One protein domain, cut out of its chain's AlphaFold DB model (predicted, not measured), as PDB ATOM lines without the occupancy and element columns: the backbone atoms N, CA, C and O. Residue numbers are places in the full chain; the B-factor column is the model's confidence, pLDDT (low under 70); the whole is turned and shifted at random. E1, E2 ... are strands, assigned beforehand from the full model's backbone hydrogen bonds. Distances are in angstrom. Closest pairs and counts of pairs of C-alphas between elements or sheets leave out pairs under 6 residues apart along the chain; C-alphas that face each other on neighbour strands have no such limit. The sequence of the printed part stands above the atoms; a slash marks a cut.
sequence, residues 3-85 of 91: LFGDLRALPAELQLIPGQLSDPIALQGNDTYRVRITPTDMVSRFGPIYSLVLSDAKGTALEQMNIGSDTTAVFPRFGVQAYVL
ATOM      1  N   LEU A   3     -45.580  49.784 -32.161       88.75
ATOM      2  CA  LEU A   3     -47.026  49.564 -32.200       88.75
ATOM      3  C   LEU A   3     -47.669  50.072 -30.905       88.75
ATOM      4  O   LEU A   3     -47.186  49.779 -29.814       88.75
ATOM      5  N   PHE A   4     -48.757  50.822 -31.033       88.06
ATOM      6  CA  PHE A   4     -49.464  51.480 -29.937       88.06
ATOM      7  C   PHE A   4     -50.934  51.051 -29.954       88.06
ATOM      8  O   PHE A   4     -51.563  51.089 -31.009       88.06
ATOM      9  N   GLY A   5     -51.482  50.665 -28.799       83.12
ATOM     10  CA  GLY A   5     -52.934  50.515 -28.592       83.12
ATOM     11  C   GLY A   5     -53.562  51.718 -27.878       83.12
ATOM     12  O   GLY A   5     -54.736  52.009 -28.067       83.12
ATOM     13  N   ASP A   6     -52.753  52.445 -27.108       80.56
ATOM     14  CA  ASP A   6     -53.041  53.749 -26.514       80.56
ATOM     15  C   ASP A   6     -51.782  54.610 -26.693       80.56
ATOM     16  O   ASP A   6     -50.674  54.168 -26.386       80.56
ATOM     17  N   LEU A   7     -51.936  55.838 -27.193       70.69
ATOM     18  CA  LEU A   7     -50.827  56.780 -27.388       70.69
ATOM     19  C   LEU A   7     -50.174  57.242 -26.080       70.69
ATOM     20  O   LEU A   7     -49.089  57.820 -26.106       70.69
ATOM     21  N   ARG A   8     -50.837  57.024 -24.943       79.50
ATOM     22  CA  ARG A   8     -50.300  57.319 -23.611       79.50
ATOM     23  C   ARG A   8     -49.519  56.146 -23.019       79.50
ATOM     24  O   ARG A   8     -48.797  56.346 -22.044       79.50
ATOM     25  N   ALA A   9     -49.671  54.946 -23.579       78.31
ATOM     26  CA  ALA A   9     -48.968  53.750 -23.137       78.31
ATOM     27  C   ALA A   9     -47.597  53.621 -23.818       78.31
ATOM     28  O   ALA A   9     -47.325  54.222 -24.860       78.31
ATOM     29  N   LEU A  10     -46.722  52.806 -23.225       83.31
ATOM     30  CA  LEU A  10     -45.454  52.455 -23.858       83.31
ATOM     31  C   LEU A  10     -45.717  51.624 -25.129       83.31
ATOM     32  O   LEU A  10     -46.532  50.699 -25.083       83.31
ATOM     33  N   PRO A  11     -45.036  51.918 -26.252       87.56
ATOM     34  CA  PRO A  11     -45.178  51.117 -27.458       87.56
ATOM     35  C   PRO A  11     -44.611  49.711 -27.284       87.56
ATOM     36  O   PRO A  11     -43.591  49.516 -26.621       87.56
ATOM     37  N   ALA A  12     -45.198  48.757 -28.001       89.25
ATOM     38  CA  ALA A  12     -44.526  47.506 -28.310       89.25
ATOM     39  C   ALA A  12     -43.512  47.751 -29.437       89.25
ATOM     40  O   ALA A  12     -43.878  48.161 -30.543       89.25
ATOM     41  N   GLU A  13     -42.232  47.514 -29.162       90.00
ATOM     42  CA  GLU A  13     -41.179  47.592 -30.172       90.00
ATOM     43  C   GLU A  13     -40.996  46.238 -30.855       90.00
ATOM     44  O   GLU A  13     -40.922  45.196 -30.208       90.00
ATOM     45  N   LEU A  14     -40.954  46.261 -32.185       88.44
ATOM     46  CA  LEU A  14     -40.998  45.068 -33.020       88.44
ATOM     47  C   LEU A  14     -39.898  45.123 -34.065       88.44
ATOM     48  O   LEU A  14     -39.824  46.069 -34.860       88.44
ATOM     49  N   GLN A  15     -39.095  44.068 -34.101       86.31
ATOM     50  CA  GLN A  15     -38.263  43.747 -35.250       86.31
ATOM     51  C   GLN A  15     -39.071  42.819 -36.151       86.31
ATOM     52  O   GLN A  15     -39.525  41.763 -35.718       86.31
ATOM     53  N   LEU A  16     -39.315  43.253 -37.385       86.00
ATOM     54  CA  LEU A  16     -40.108  42.497 -38.345       86.00
ATOM     55  C   LEU A  16     -39.208  41.982 -39.456       86.00
ATOM     56  O   LEU A  16     -38.380  42.726 -39.977       86.00
ATOM     57  N   ILE A  17     -39.434  40.734 -39.854       89.06
ATOM     58  CA  ILE A  17     -38.881  40.185 -41.087       89.06
ATOM     59  C   ILE A  17     -39.871  40.517 -42.215       89.06
ATOM     60  O   ILE A  17     -41.048  40.155 -42.110       89.06
ATOM     61  N   PRO A  18     -39.440  41.204 -43.290       88.62
ATOM     62  CA  PRO A  18     -40.303  41.527 -44.419       88.62
ATOM     63  C   PRO A  18     -41.060  40.305 -44.960       88.62
ATOM     64  O   PRO A  18     -40.479  39.256 -45.223       88.62
ATOM     65  N   GLY A  19     -42.375  40.437 -45.122       90.75
ATOM     66  CA  GLY A  19     -43.258  39.376 -45.606       90.75
ATOM     67  C   GLY A  19     -43.658  38.333 -44.556       90.75
ATOM     68  O   GLY A  19     -44.532  37.517 -44.847       90.75
ATOM     69  N   GLN A  20     -43.105  38.374 -43.339       94.50
ATOM     70  CA  GLN A  20     -43.483  37.472 -42.250       94.50
ATOM     71  C   GLN A  20     -44.407  38.150 -41.239       94.50
ATOM     72  O   GLN A  20     -44.339  39.354 -40.991       94.50
ATOM     73  N   LEU A  21     -45.308  37.352 -40.671       95.62
ATOM     74  CA  LEU A  21     -46.191  37.786 -39.599       95.62
ATOM     75  C   LEU A  21     -45.423  37.768 -38.273       95.62
ATOM     76  O   LEU A  21     -44.769  36.773 -37.967       95.62
ATOM     77  N   SER A  22     -45.531  38.838 -37.490       95.12
ATOM     78  CA  SER A  22     -44.924  38.937 -36.160       95.12
ATOM     79  C   SER A  22     -45.437  37.860 -35.204       95.12
ATOM     80  O   SER A  22     -46.487  37.244 -35.433       95.12
ATOM     81  N   ASP A  23     -44.772  37.709 -34.064       94.88
ATOM     82  CA  ASP A  23     -45.388  37.071 -32.902       94.88
ATOM     83  C   ASP A  23     -46.615  37.872 -32.410       94.88
ATOM     84  O   ASP A  23     -46.763  39.050 -32.763       94.88
ATOM     85  N   PRO A  24     -47.538  37.249 -31.650       95.19
ATOM     86  CA  PRO A  24     -48.658  37.942 -31.014       95.19
ATOM     87  C   PRO A  24     -48.201  39.024 -30.033       95.19
ATOM     88  O   PRO A  24     -47.318  38.802 -29.209       95.19
ATOM     89  N   ILE A  25     -48.844  40.187 -30.103       93.25
ATOM     90  CA  ILE A  25     -48.495  41.386 -29.340       93.25
ATOM     91  C   ILE A  25     -49.727  41.855 -28.585       93.25
ATOM     92  O   ILE A  25     -50.695  42.312 -29.194       93.25
ATOM     93  N   ALA A  26     -49.688  41.762 -27.259       92.00
ATOM     94  CA  ALA A  26     -50.705  42.358 -26.408       92.00
ATOM     95  C   ALA A  26     -50.431  43.861 -26.271       92.00
ATOM     96  O   ALA A  26     -49.394  44.262 -25.736       92.00
ATOM     97  N   LEU A  27     -51.349  44.693 -26.759       89.00
ATOM     98  CA  LEU A  27     -51.249  46.143 -26.627       89.00
ATOM     99  C   LEU A  27     -52.034  46.592 -25.392       89.00
ATOM    100  O   LEU A  27     -53.195  46.232 -25.225       89.00
ATOM    101  N   GLN A  28     -51.415  47.378 -24.507       80.94
ATOM    102  CA  GLN A  28     -52.113  47.886 -23.321       80.94
ATOM    103  C   GLN A  28     -53.369  48.674 -23.712       80.94
ATOM    104  O   GLN A  28     -53.324  49.526 -24.597       80.94
ATOM    105  N   GLY A  29     -54.480  48.386 -23.026       77.62
ATOM    106  CA  GLY A  29     -55.781  49.001 -23.300       77.62
ATOM    107  C   GLY A  29     -56.480  48.467 -24.553       77.62
ATOM    108  O   GLY A  29     -57.495  49.031 -24.952       77.62
ATOM    109  N   ASN A  30     -55.952  47.407 -25.170       83.44
ATOM    110  CA  ASN A  30     -56.428  46.894 -26.446       83.44
ATOM    111  C   ASN A  30     -56.263  45.361 -26.546       83.44
ATOM    112  O   ASN A  30     -55.817  44.709 -25.598       83.44
ATOM    113  N   ASP A  31     -56.642  44.783 -27.685       90.31
ATOM    114  CA  ASP A  31     -56.530  43.349 -27.951       90.31
ATOM    115  C   ASP A  31     -55.089  42.899 -28.271       90.31
ATOM    116  O   ASP A  31     -54.123  43.669 -28.301       90.31
ATOM    117  N   THR A  32     -54.945  41.592 -28.497       95.00
ATOM    118  CA  THR A  32     -53.716  40.994 -29.024       95.00
ATOM    119  C   THR A  32     -53.735  40.984 -30.546       95.00
ATOM    120  O   THR A  32     -54.634  40.406 -31.162       95.00
ATOM    121  N   TYR A  33     -52.694  41.552 -31.145       95.62
ATOM    122  CA  TYR A  33     -52.567  41.686 -32.590       95.62
ATOM    123  C   TYR A  33     -51.286  41.065 -33.116       95.62
ATOM    124  O   TYR A  33     -50.334  40.797 -32.384       95.62
ATOM    125  N   ARG A  34     -51.264  40.858 -34.425       96.75
ATOM    126  CA  ARG A  34     -50.077  40.492 -35.188       96.75
ATOM    127  C   ARG A  34     -49.951  41.441 -36.362       96.75
ATOM    128  O   ARG A  34     -50.941  41.985 -36.843       96.75
ATOM    129  N   VAL A  35     -48.731  41.645 -36.826       95.75
ATOM    130  CA  VAL A  35     -48.439  42.613 -37.881       95.75
ATOM    131  C   VAL A  35     -47.484  42.017 -38.894       95.75
ATOM    132  O   VAL A  35     -46.573  41.266 -38.549       95.75
ATOM    133  N   ARG A  36     -47.701  42.346 -40.163       95.44
ATOM    134  CA  ARG A  36     -46.821  41.957 -41.266       95.44
ATOM    135  C   ARG A  36     -46.567  43.165 -42.139       95.44
ATOM    136  O   ARG A  36     -47.509  43.840 -42.539       95.44
ATOM    137  N   ILE A  37     -45.306  43.389 -42.478       93.31
ATOM    138  CA  ILE A  37     -44.894  44.440 -43.401       93.31
ATOM    139  C   ILE A  37     -44.240  43.807 -44.623       93.31
ATOM    140  O   ILE A  37     -43.378  42.947 -44.481       93.31
ATOM    141  N   THR A  38     -44.680  44.165 -45.825       93.31
ATOM    142  CA  THR A  38     -44.188  43.585 -47.084       93.31
ATOM    143  C   THR A  38     -43.765  44.705 -48.032       93.31
ATOM    144  O   THR A  38     -44.584  45.582 -48.287       93.31
ATOM    145  N   PRO A  39     -42.536  44.699 -48.571       91.25
ATOM    146  CA  PRO A  39     -42.114  45.641 -49.603       91.25
ATOM    147  C   PRO A  39     -43.042  45.574 -50.817       91.25
ATOM    148  O   PRO A  39     -43.347  44.479 -51.291       91.25
ATOM    149  N   THR A  40     -43.485  46.723 -51.320       91.25
ATOM    150  CA  THR A  40     -44.308  46.796 -52.541       91.25
ATOM    151  C   THR A  40     -43.622  47.576 -53.651       91.25
ATOM    152  O   THR A  40     -43.644  47.139 -54.795       91.25
ATOM    153  N   ASP A  41     -42.993  48.706 -53.318       88.25
ATOM    154  CA  ASP A  41     -42.213  49.507 -54.263       88.25
ATOM    155  C   ASP A  41     -41.021  50.129 -53.531       88.25
ATOM    156  O   ASP A  41     -41.179  51.031 -52.712       88.25
ATOM    157  N   MET A  42     -39.823  49.623 -53.819       87.00
ATOM    158  CA  MET A  42     -38.584  50.067 -53.173       87.00
ATOM    159  C   MET A  42     -37.848  51.159 -53.959       87.00
ATOM    160  O   MET A  42     -36.830  51.652 -53.482       87.00
ATOM    161  N   VAL A  43     -38.335  51.532 -55.147       85.69
ATOM    162  CA  VAL A  43     -37.692  52.511 -56.049       85.69
ATOM    163  C   VAL A  43     -38.568  53.737 -56.315       85.69
ATOM    164  O   VAL A  43     -38.225  54.591 -57.134       85.69
ATOM    165  N   SER A  44     -39.698  53.846 -55.618       83.38
ATOM    166  CA  SER A  44     -40.583  55.000 -55.687       83.38
ATOM    167  C   SER A  44     -39.837  56.305 -55.399       83.38
ATOM    168  O   SER A  44     -39.041  56.413 -54.464       83.38
ATOM    169  N   ARG A  45     -40.182  57.358 -56.150       85.75
ATOM    170  CA  ARG A  45     -39.687  58.727 -55.912       85.75
ATOM    171  C   ARG A  45     -40.055  59.283 -54.531       85.75
ATOM    172  O   ARG A  45     -39.529  60.315 -54.133       85.75
ATOM    173  N   PHE A  46     -41.001  58.642 -53.847       78.94
ATOM    174  CA  PHE A  46     -41.458  58.995 -52.504       78.94
ATOM    175  C   PHE A  46     -40.731  58.201 -51.404       78.94
ATOM    176  O   PHE A  46     -41.098  58.310 -50.237       78.94
ATOM    177  N   GLY A  47     -39.712  57.416 -51.770       84.62
ATOM    178  CA  GLY A  47     -39.034  56.471 -50.887       84.62
ATOM    179  C   GLY A  47     -39.728  55.103 -50.837       84.62
ATOM    180  O   GLY A  47     -40.773  54.922 -51.468       84.62
ATOM    181  N   PRO A  48     -39.162  54.130 -50.101       87.00
ATOM    182  CA  PRO A  48     -39.719  52.784 -49.991       87.00
ATOM    183  C   PRO A  48     -41.169  52.768 -49.500       87.00
ATOM    184  O   PRO A  48     -41.489  53.358 -48.462       87.00
ATOM    185  N   ILE A  49     -42.024  52.057 -50.235       90.62
ATOM    186  CA  ILE A  49     -43.429  51.805 -49.912       90.62
ATOM    187  C   ILE A  49     -43.590  50.337 -49.525       90.62
ATOM    188  O   ILE A  49     -43.108  49.427 -50.213       90.62
ATOM    189  N   TYR A  50     -44.334  50.118 -48.447       92.12
ATOM    190  CA  TYR A  50     -44.666  48.809 -47.915       92.12
ATOM    191  C   TYR A  50     -46.180  48.639 -47.797       92.12
ATOM    192  O   TYR A  50     -46.909  49.592 -47.542       92.12
ATOM    193  N   SER A  51     -46.645  47.398 -47.898       95.00
ATOM    194  CA  SER A  51     -47.964  46.978 -47.436       95.00
ATOM    195  C   SER A  51     -47.862  46.535 -45.979       95.00
ATOM    196  O   SER A  51     -47.114  45.605 -45.659       95.00
ATOM    197  N   LEU A  52     -48.602  47.205 -45.100       95.81
ATOM    198  CA  LEU A  52     -48.741  46.874 -43.690       95.81
ATOM    199  C   LEU A  52     -50.102  46.217 -43.458       95.81
ATOM    200  O   LEU A  52     -51.143  46.793 -43.773       95.81
ATOM    201  N   VAL A  53     -50.083  45.024 -42.874       97.38
ATOM    202  CA  VAL A  53     -51.277  44.261 -42.503       97.38
ATOM    203  C   VAL A  53     -51.353  44.160 -40.987       97.38
ATOM    204  O   VAL A  53     -50.400  43.694 -40.357       97.38
ATOM    205  N   LEU A  54     -52.493  44.561 -40.427       97.25
ATOM    206  CA  LEU A  54     -52.893  44.253 -39.059       97.25
ATOM    207  C   LEU A  54     -53.737  42.978 -39.081       97.25
ATOM    208  O   LEU A  54     -54.716  42.879 -39.824       97.25
ATOM    209  N   SER A  55     -53.371  42.017 -38.248       97.88
ATOM    210  CA  SER A  55     -54.074  40.752 -38.071       97.88
ATOM    211  C   SER A  55     -54.464  40.552 -36.612       97.88
ATOM    212  O   SER A  55     -53.839  41.109 -35.707       97.88
ATOM    213  N   ASP A  56     -55.464  39.709 -36.375       96.19
ATOM    214  CA  ASP A  56     -55.785  39.232 -35.032       96.19
ATOM    215  C   ASP A  56     -54.689  38.293 -34.476       96.19
ATOM    216  O   ASP A  56     -53.715  37.942 -35.155       96.19
ATOM    217  N   ALA A  57     -54.862  37.839 -33.233       95.62
ATOM    218  CA  ALA A  57     -53.940  36.910 -32.576       95.62
ATOM    219  C   ALA A  57     -53.746  35.574 -33.326       95.62
ATOM    220  O   ALA A  57     -52.704  34.931 -33.182       95.62
ATOM    221  N   LYS A  58     -54.720  35.147 -34.142       96.56
ATOM    222  CA  LYS A  58     -54.651  33.913 -34.944       96.56
ATOM    223  C   LYS A  58     -53.978  34.138 -36.300       96.56
ATOM    224  O   LYS A  58     -53.613  33.172 -36.965       96.56
ATOM    225  N   GLY A  59     -53.748  35.394 -36.677       96.44
ATOM    226  CA  GLY A  59     -53.140  35.791 -37.941       96.44
ATOM    227  C   GLY A  59     -54.147  36.088 -39.050       96.44
ATOM    228  O   GLY A  59     -53.729  36.364 -40.176       96.44
ATOM    229  N   THR A  60     -55.449  36.095 -38.757       97.62
ATOM    230  CA  THR A  60     -56.467  36.520 -39.719       97.62
ATOM    231  C   THR A  60     -56.334  38.019 -39.957       97.62
ATOM    232  O   THR A  60     -56.343  38.804 -39.010       97.62
ATOM    233  N   ALA A  61     -56.187  38.416 -41.221       97.56
ATOM    234  CA  ALA A  61     -56.070  39.820 -41.594       97.56
ATOM    235  C   ALA A  61     -57.348  40.582 -41.218       97.56
ATOM    236  O   ALA A  61     -58.453  40.178 -41.583       97.56
ATOM    237  N   LEU A  62     -57.171  41.685 -40.497       97.00
ATOM    238  CA  LEU A  62     -58.238  42.587 -40.079       97.00
ATOM    239  C   LEU A  62     -58.299  43.813 -40.990       97.00
ATOM    240  O   LEU A  62     -59.378  44.208 -41.426       97.00
ATOM    241  N   GLU A  63     -57.138  44.402 -41.286       97.31
ATOM    242  CA  GLU A  63     -57.018  45.598 -42.117       97.31
ATOM    243  C   GLU A  63     -55.632  45.661 -42.777       97.31
ATOM    244  O   GLU A  63     -54.650  45.122 -42.261       97.31
ATOM    245  N   GLN A  64     -55.553  46.315 -43.935       96.56
ATOM    246  CA  GLN A  64     -54.323  46.487 -44.703       96.56
ATOM    247  C   GLN A  64     -54.242  47.910 -45.251       96.56
ATOM    248  O   GLN A  64     -55.236  48.444 -45.740       96.56
ATOM    249  N   MET A  65     -53.041  48.487 -45.249       95.38
ATOM    250  CA  MET A  65     -52.769  49.772 -45.892       95.38
ATOM    251  C   MET A  65     -51.355  49.842 -46.465       95.38
ATOM    252  O   MET A  65     -50.462  49.113 -46.036       95.38
ATOM    253  N   ASN A  66     -51.149  50.747 -47.421       93.19
ATOM    254  CA  ASN A  66     -49.813  51.092 -47.891       93.19
ATOM    255  C   ASN A  66     -49.225  52.193 -47.009       93.19
ATOM    256  O   ASN A  66     -49.929  53.134 -46.639       93.19
ATOM    257  N   ILE A  67     -47.940  52.085 -46.696       92.12
ATOM    258  CA  ILE A  67     -47.233  52.997 -45.803       92.12
ATOM    259  C   ILE A  67     -45.794  53.214 -46.280       92.12
ATOM    260  O   ILE A  67     -45.165  52.302 -46.816       92.12
ATOM    261  N   GLY A  68     -45.282  54.432 -46.107       90.06
ATOM    262  CA  GLY A  68     -43.883  54.761 -46.379       90.06
ATOM    263  C   GLY A  68     -42.984  54.530 -45.163       90.06
ATOM    264  O   GLY A  68     -43.462  54.366 -44.039       90.06
ATOM    265  N   SER A  69     -41.670  54.569 -45.372       84.12
ATOM    266  CA  SER A  69     -40.714  54.630 -44.252       84.12
ATOM    267  C   SER A  69     -40.944  55.874 -43.389       84.12
ATOM    268  O   SER A  69     -41.341  56.918 -43.899       84.12
ATOM    269  N   ASP A  70     -40.689  55.755 -42.088       86.12
ATOM    270  CA  ASP A  70     -40.754  56.832 -41.090       86.12
ATOM    271  C   ASP A  70     -42.115  57.539 -41.001       86.12
ATOM    272  O   ASP A  70     -42.218  58.699 -40.597       86.12
ATOM    273  N   THR A  71     -43.187  56.815 -41.335       89.56
ATOM    274  CA  THR A  71     -44.567  57.301 -41.242       89.56
ATOM    275  C   THR A  71     -45.408  56.466 -40.278       89.56
ATOM    276  O   THR A  71     -45.020  55.377 -39.840       89.56
ATOM    277  N   THR A  72     -46.573  57.007 -39.915       91.62
ATOM    278  CA  THR A  72     -47.529  56.377 -38.999       91.62
ATOM    279  C   THR A  72     -48.757  55.887 -39.758       91.62
ATOM    280  O   THR A  72     -49.399  56.649 -40.478       91.62
ATOM    281  N   ALA A  73     -49.113  54.628 -39.533       92.69
ATOM    282  CA  ALA A  73     -50.383  54.019 -39.903       92.69
ATOM    283  C   ALA A  73     -51.340  54.080 -38.713       92.69
ATOM    284  O   ALA A  73     -50.947  53.790 -37.582       92.69
ATOM    285  N   VAL A  74     -52.607  54.399 -38.969       93.31
ATOM    286  CA  VAL A  74     -53.663  54.387 -37.953       93.31
ATOM    287  C   VAL A  74     -54.748  53.420 -38.402       93.31
ATOM    288  O   VAL A  74     -55.287  53.562 -39.495       93.31
ATOM    289  N   PHE A  75     -55.075  52.467 -37.536       92.94
ATOM    290  CA  PHE A  75     -56.157  51.498 -37.679       92.94
ATOM    291  C   PHE A  75     -57.284  51.886 -36.708       92.94
ATOM    292  O   PHE A  75     -57.382  51.333 -35.606       92.94
ATOM    293  N   PRO A  76     -58.113  52.892 -37.049       90.69
ATOM    294  CA  PRO A  76     -58.996  53.559 -36.091       90.69
ATOM    295  C   PRO A  76     -60.065  52.626 -35.522       90.69
ATOM    296  O   PRO A  76     -60.410  52.741 -34.350       90.69
ATOM    297  N   ARG A  77     -60.543  51.659 -36.318       91.75
ATOM    298  CA  ARG A  77     -61.523  50.654 -35.879       91.75
ATOM    299  C   ARG A  77     -61.013  49.802 -34.718       91.75
ATOM    300  O   ARG A  77     -61.812  49.310 -33.930       91.75
ATOM    301  N   PHE A  78     -59.698  49.643 -34.636       91.25
ATOM    302  CA  PHE A  78     -59.026  48.836 -33.631       91.25
ATOM    303  C   PHE A  78     -58.279  49.696 -32.618       91.25
ATOM    304  O   PHE A  78     -57.641  49.147 -31.742       91.25
ATOM    305  N   GLY A  79     -58.296  51.030 -32.734       90.19
ATOM    306  CA  GLY A  79     -57.498  51.903 -31.868       90.19
ATOM    307  C   GLY A  79     -55.989  51.633 -31.937       90.19
ATOM    308  O   GLY A  79     -55.273  51.962 -31.000       90.19
ATOM    309  N   VAL A  80     -55.491  51.020 -33.017       92.19
ATOM    310  CA  VAL A  80     -54.070  50.668 -33.159       92.19
ATOM    311  C   VAL A  80     -53.354  51.710 -34.009       92.19
ATOM    312  O   VAL A  80     -53.859  52.130 -35.049       92.19
ATOM    313  N   GLN A  81     -52.152  52.105 -33.600       93.25
ATOM    314  CA  GLN A  81     -51.251  52.928 -34.406       93.25
ATOM    315  C   GLN A  81     -49.914  52.222 -34.576       93.25
ATOM    316  O   GLN A  81     -49.355  51.702 -33.614       93.25
ATOM    317  N   ALA A  82     -49.395  52.210 -35.796       91.25
ATOM    318  CA  ALA A  82     -48.122  51.592 -36.128       91.25
ATOM    319  C   ALA A  82     -47.180  52.647 -36.700       91.25
ATOM    320  O   ALA A  82     -47.467  53.246 -37.731       91.25
ATOM    321  N   TYR A  83     -46.044  52.853 -36.045       89.31
ATOM    322  CA  TYR A  83     -44.967  53.686 -36.554       89.31
ATOM    323  C   TYR A  83     -43.898  52.809 -37.201       89.31
ATOM    324  O   TYR A  83     -43.193  52.038 -36.528       89.31
ATOM    325  N   VAL A  84     -43.802  52.906 -38.523       83.56
ATOM    326  CA  VAL A  84     -42.836  52.154 -39.319       83.56
ATOM    327  C   VAL A  84     -41.541  52.946 -39.346       83.56
ATOM    328  O   VAL A  84     -41.389  53.873 -40.125       83.56
ATOM    329  N   LEU A  85     -40.605  52.567 -38.479       79.31
ATOM    330  CA  LEU A  85     -39.210  52.972 -38.626       79.31
ATOM    331  C   LEU A  85     -38.684  52.410 -39.946       79.31
ATOM    332  O   LEU A  85     -39.024  51.264 -40.267       79.31
TER     333      LEU A  85
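This is residues 3 to 85 of the 91 residues of an uncharacterized protein of Xanthomonas theicola (UniProt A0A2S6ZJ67). Picture a small sandwich in which a strongly twisted sheet of three strands, E1, E2 and E3, faces the smaller hairpin E4 and E5, which covers it only in part. A long stretch with no named element, residues 3 to 31, leads round the open side of this pair of sheets, with a short pairing to E5 near its beginning and another to E1 near its end. The printed part has 83 residues, with no named helix and five named strands in the order E1, E2, E3, E4, E5; the class is all strand, though under half of the residues, 36, are in named elements. Both sheets, in the orders E1 - E2 - E3 and E4 - E5, are antiparallel. The whole is compact, with a radius of gyration of the C-alphas of 12.2 A and spans of 38 by 26 by 22 A.

Find C-alpha 32 at (-53.716, 40.994, -29.024); from there E1, residues 32 to 41, runs 29.0 A to C-alpha 41 at (-42.213, 49.507, -54.263). E2, residues 49 to 56, comes back over 23.1 A, and E3, residues 61 to 68, covers 19.9 A. Look next at E4, residues 71 to 75, and E5, residues 80 to 84, which ends at C-alpha 84 at (-42.836, 52.154, -39.319).

Start at the inner strand E2 of the larger sheet, a meander, each strand the antiparallel neighbour of the one before. E1 and E2 form a hairpin at 159 degrees between their directions; look for N 36 and O 53, 3.0 A apart and within hydrogen-bond range. E2 and E3, also a hairpin, stand at 158 degrees, with N 52 and O 65 within range at 2.8 A. In the hairpin E4 and E5, at 160 degrees, find N 73 and O 82 within range at 2.8 A. The two sheets are face to face as a sandwich, their strands at 30 degrees to each other. The closest C-alphas of E3 and E4 are those of Ile 67 and Ala 73, 6.8 A apart. E2 and E5 are near each other, with 6 pairs of C-alphas within 10 A. E1 is apart from E4 and from E5, and E2 is only just apart from E4, the closest C-alphas 8.1 A away. Residues 3 to 4 pair antiparallel with residues 81 to 82 of E5, and residues 25 to 26 with residues 32 to 33 of E1.

The two C-alphas farthest apart are those of Gly 29 and Arg 45, at 37.6 A. The printed part has no cut and no long link between named strands; the link from E1 to E2 is short, and the other three are tight. Mean pLDDT of the printed part is 90.2, and no printed residue is under 70 in this model.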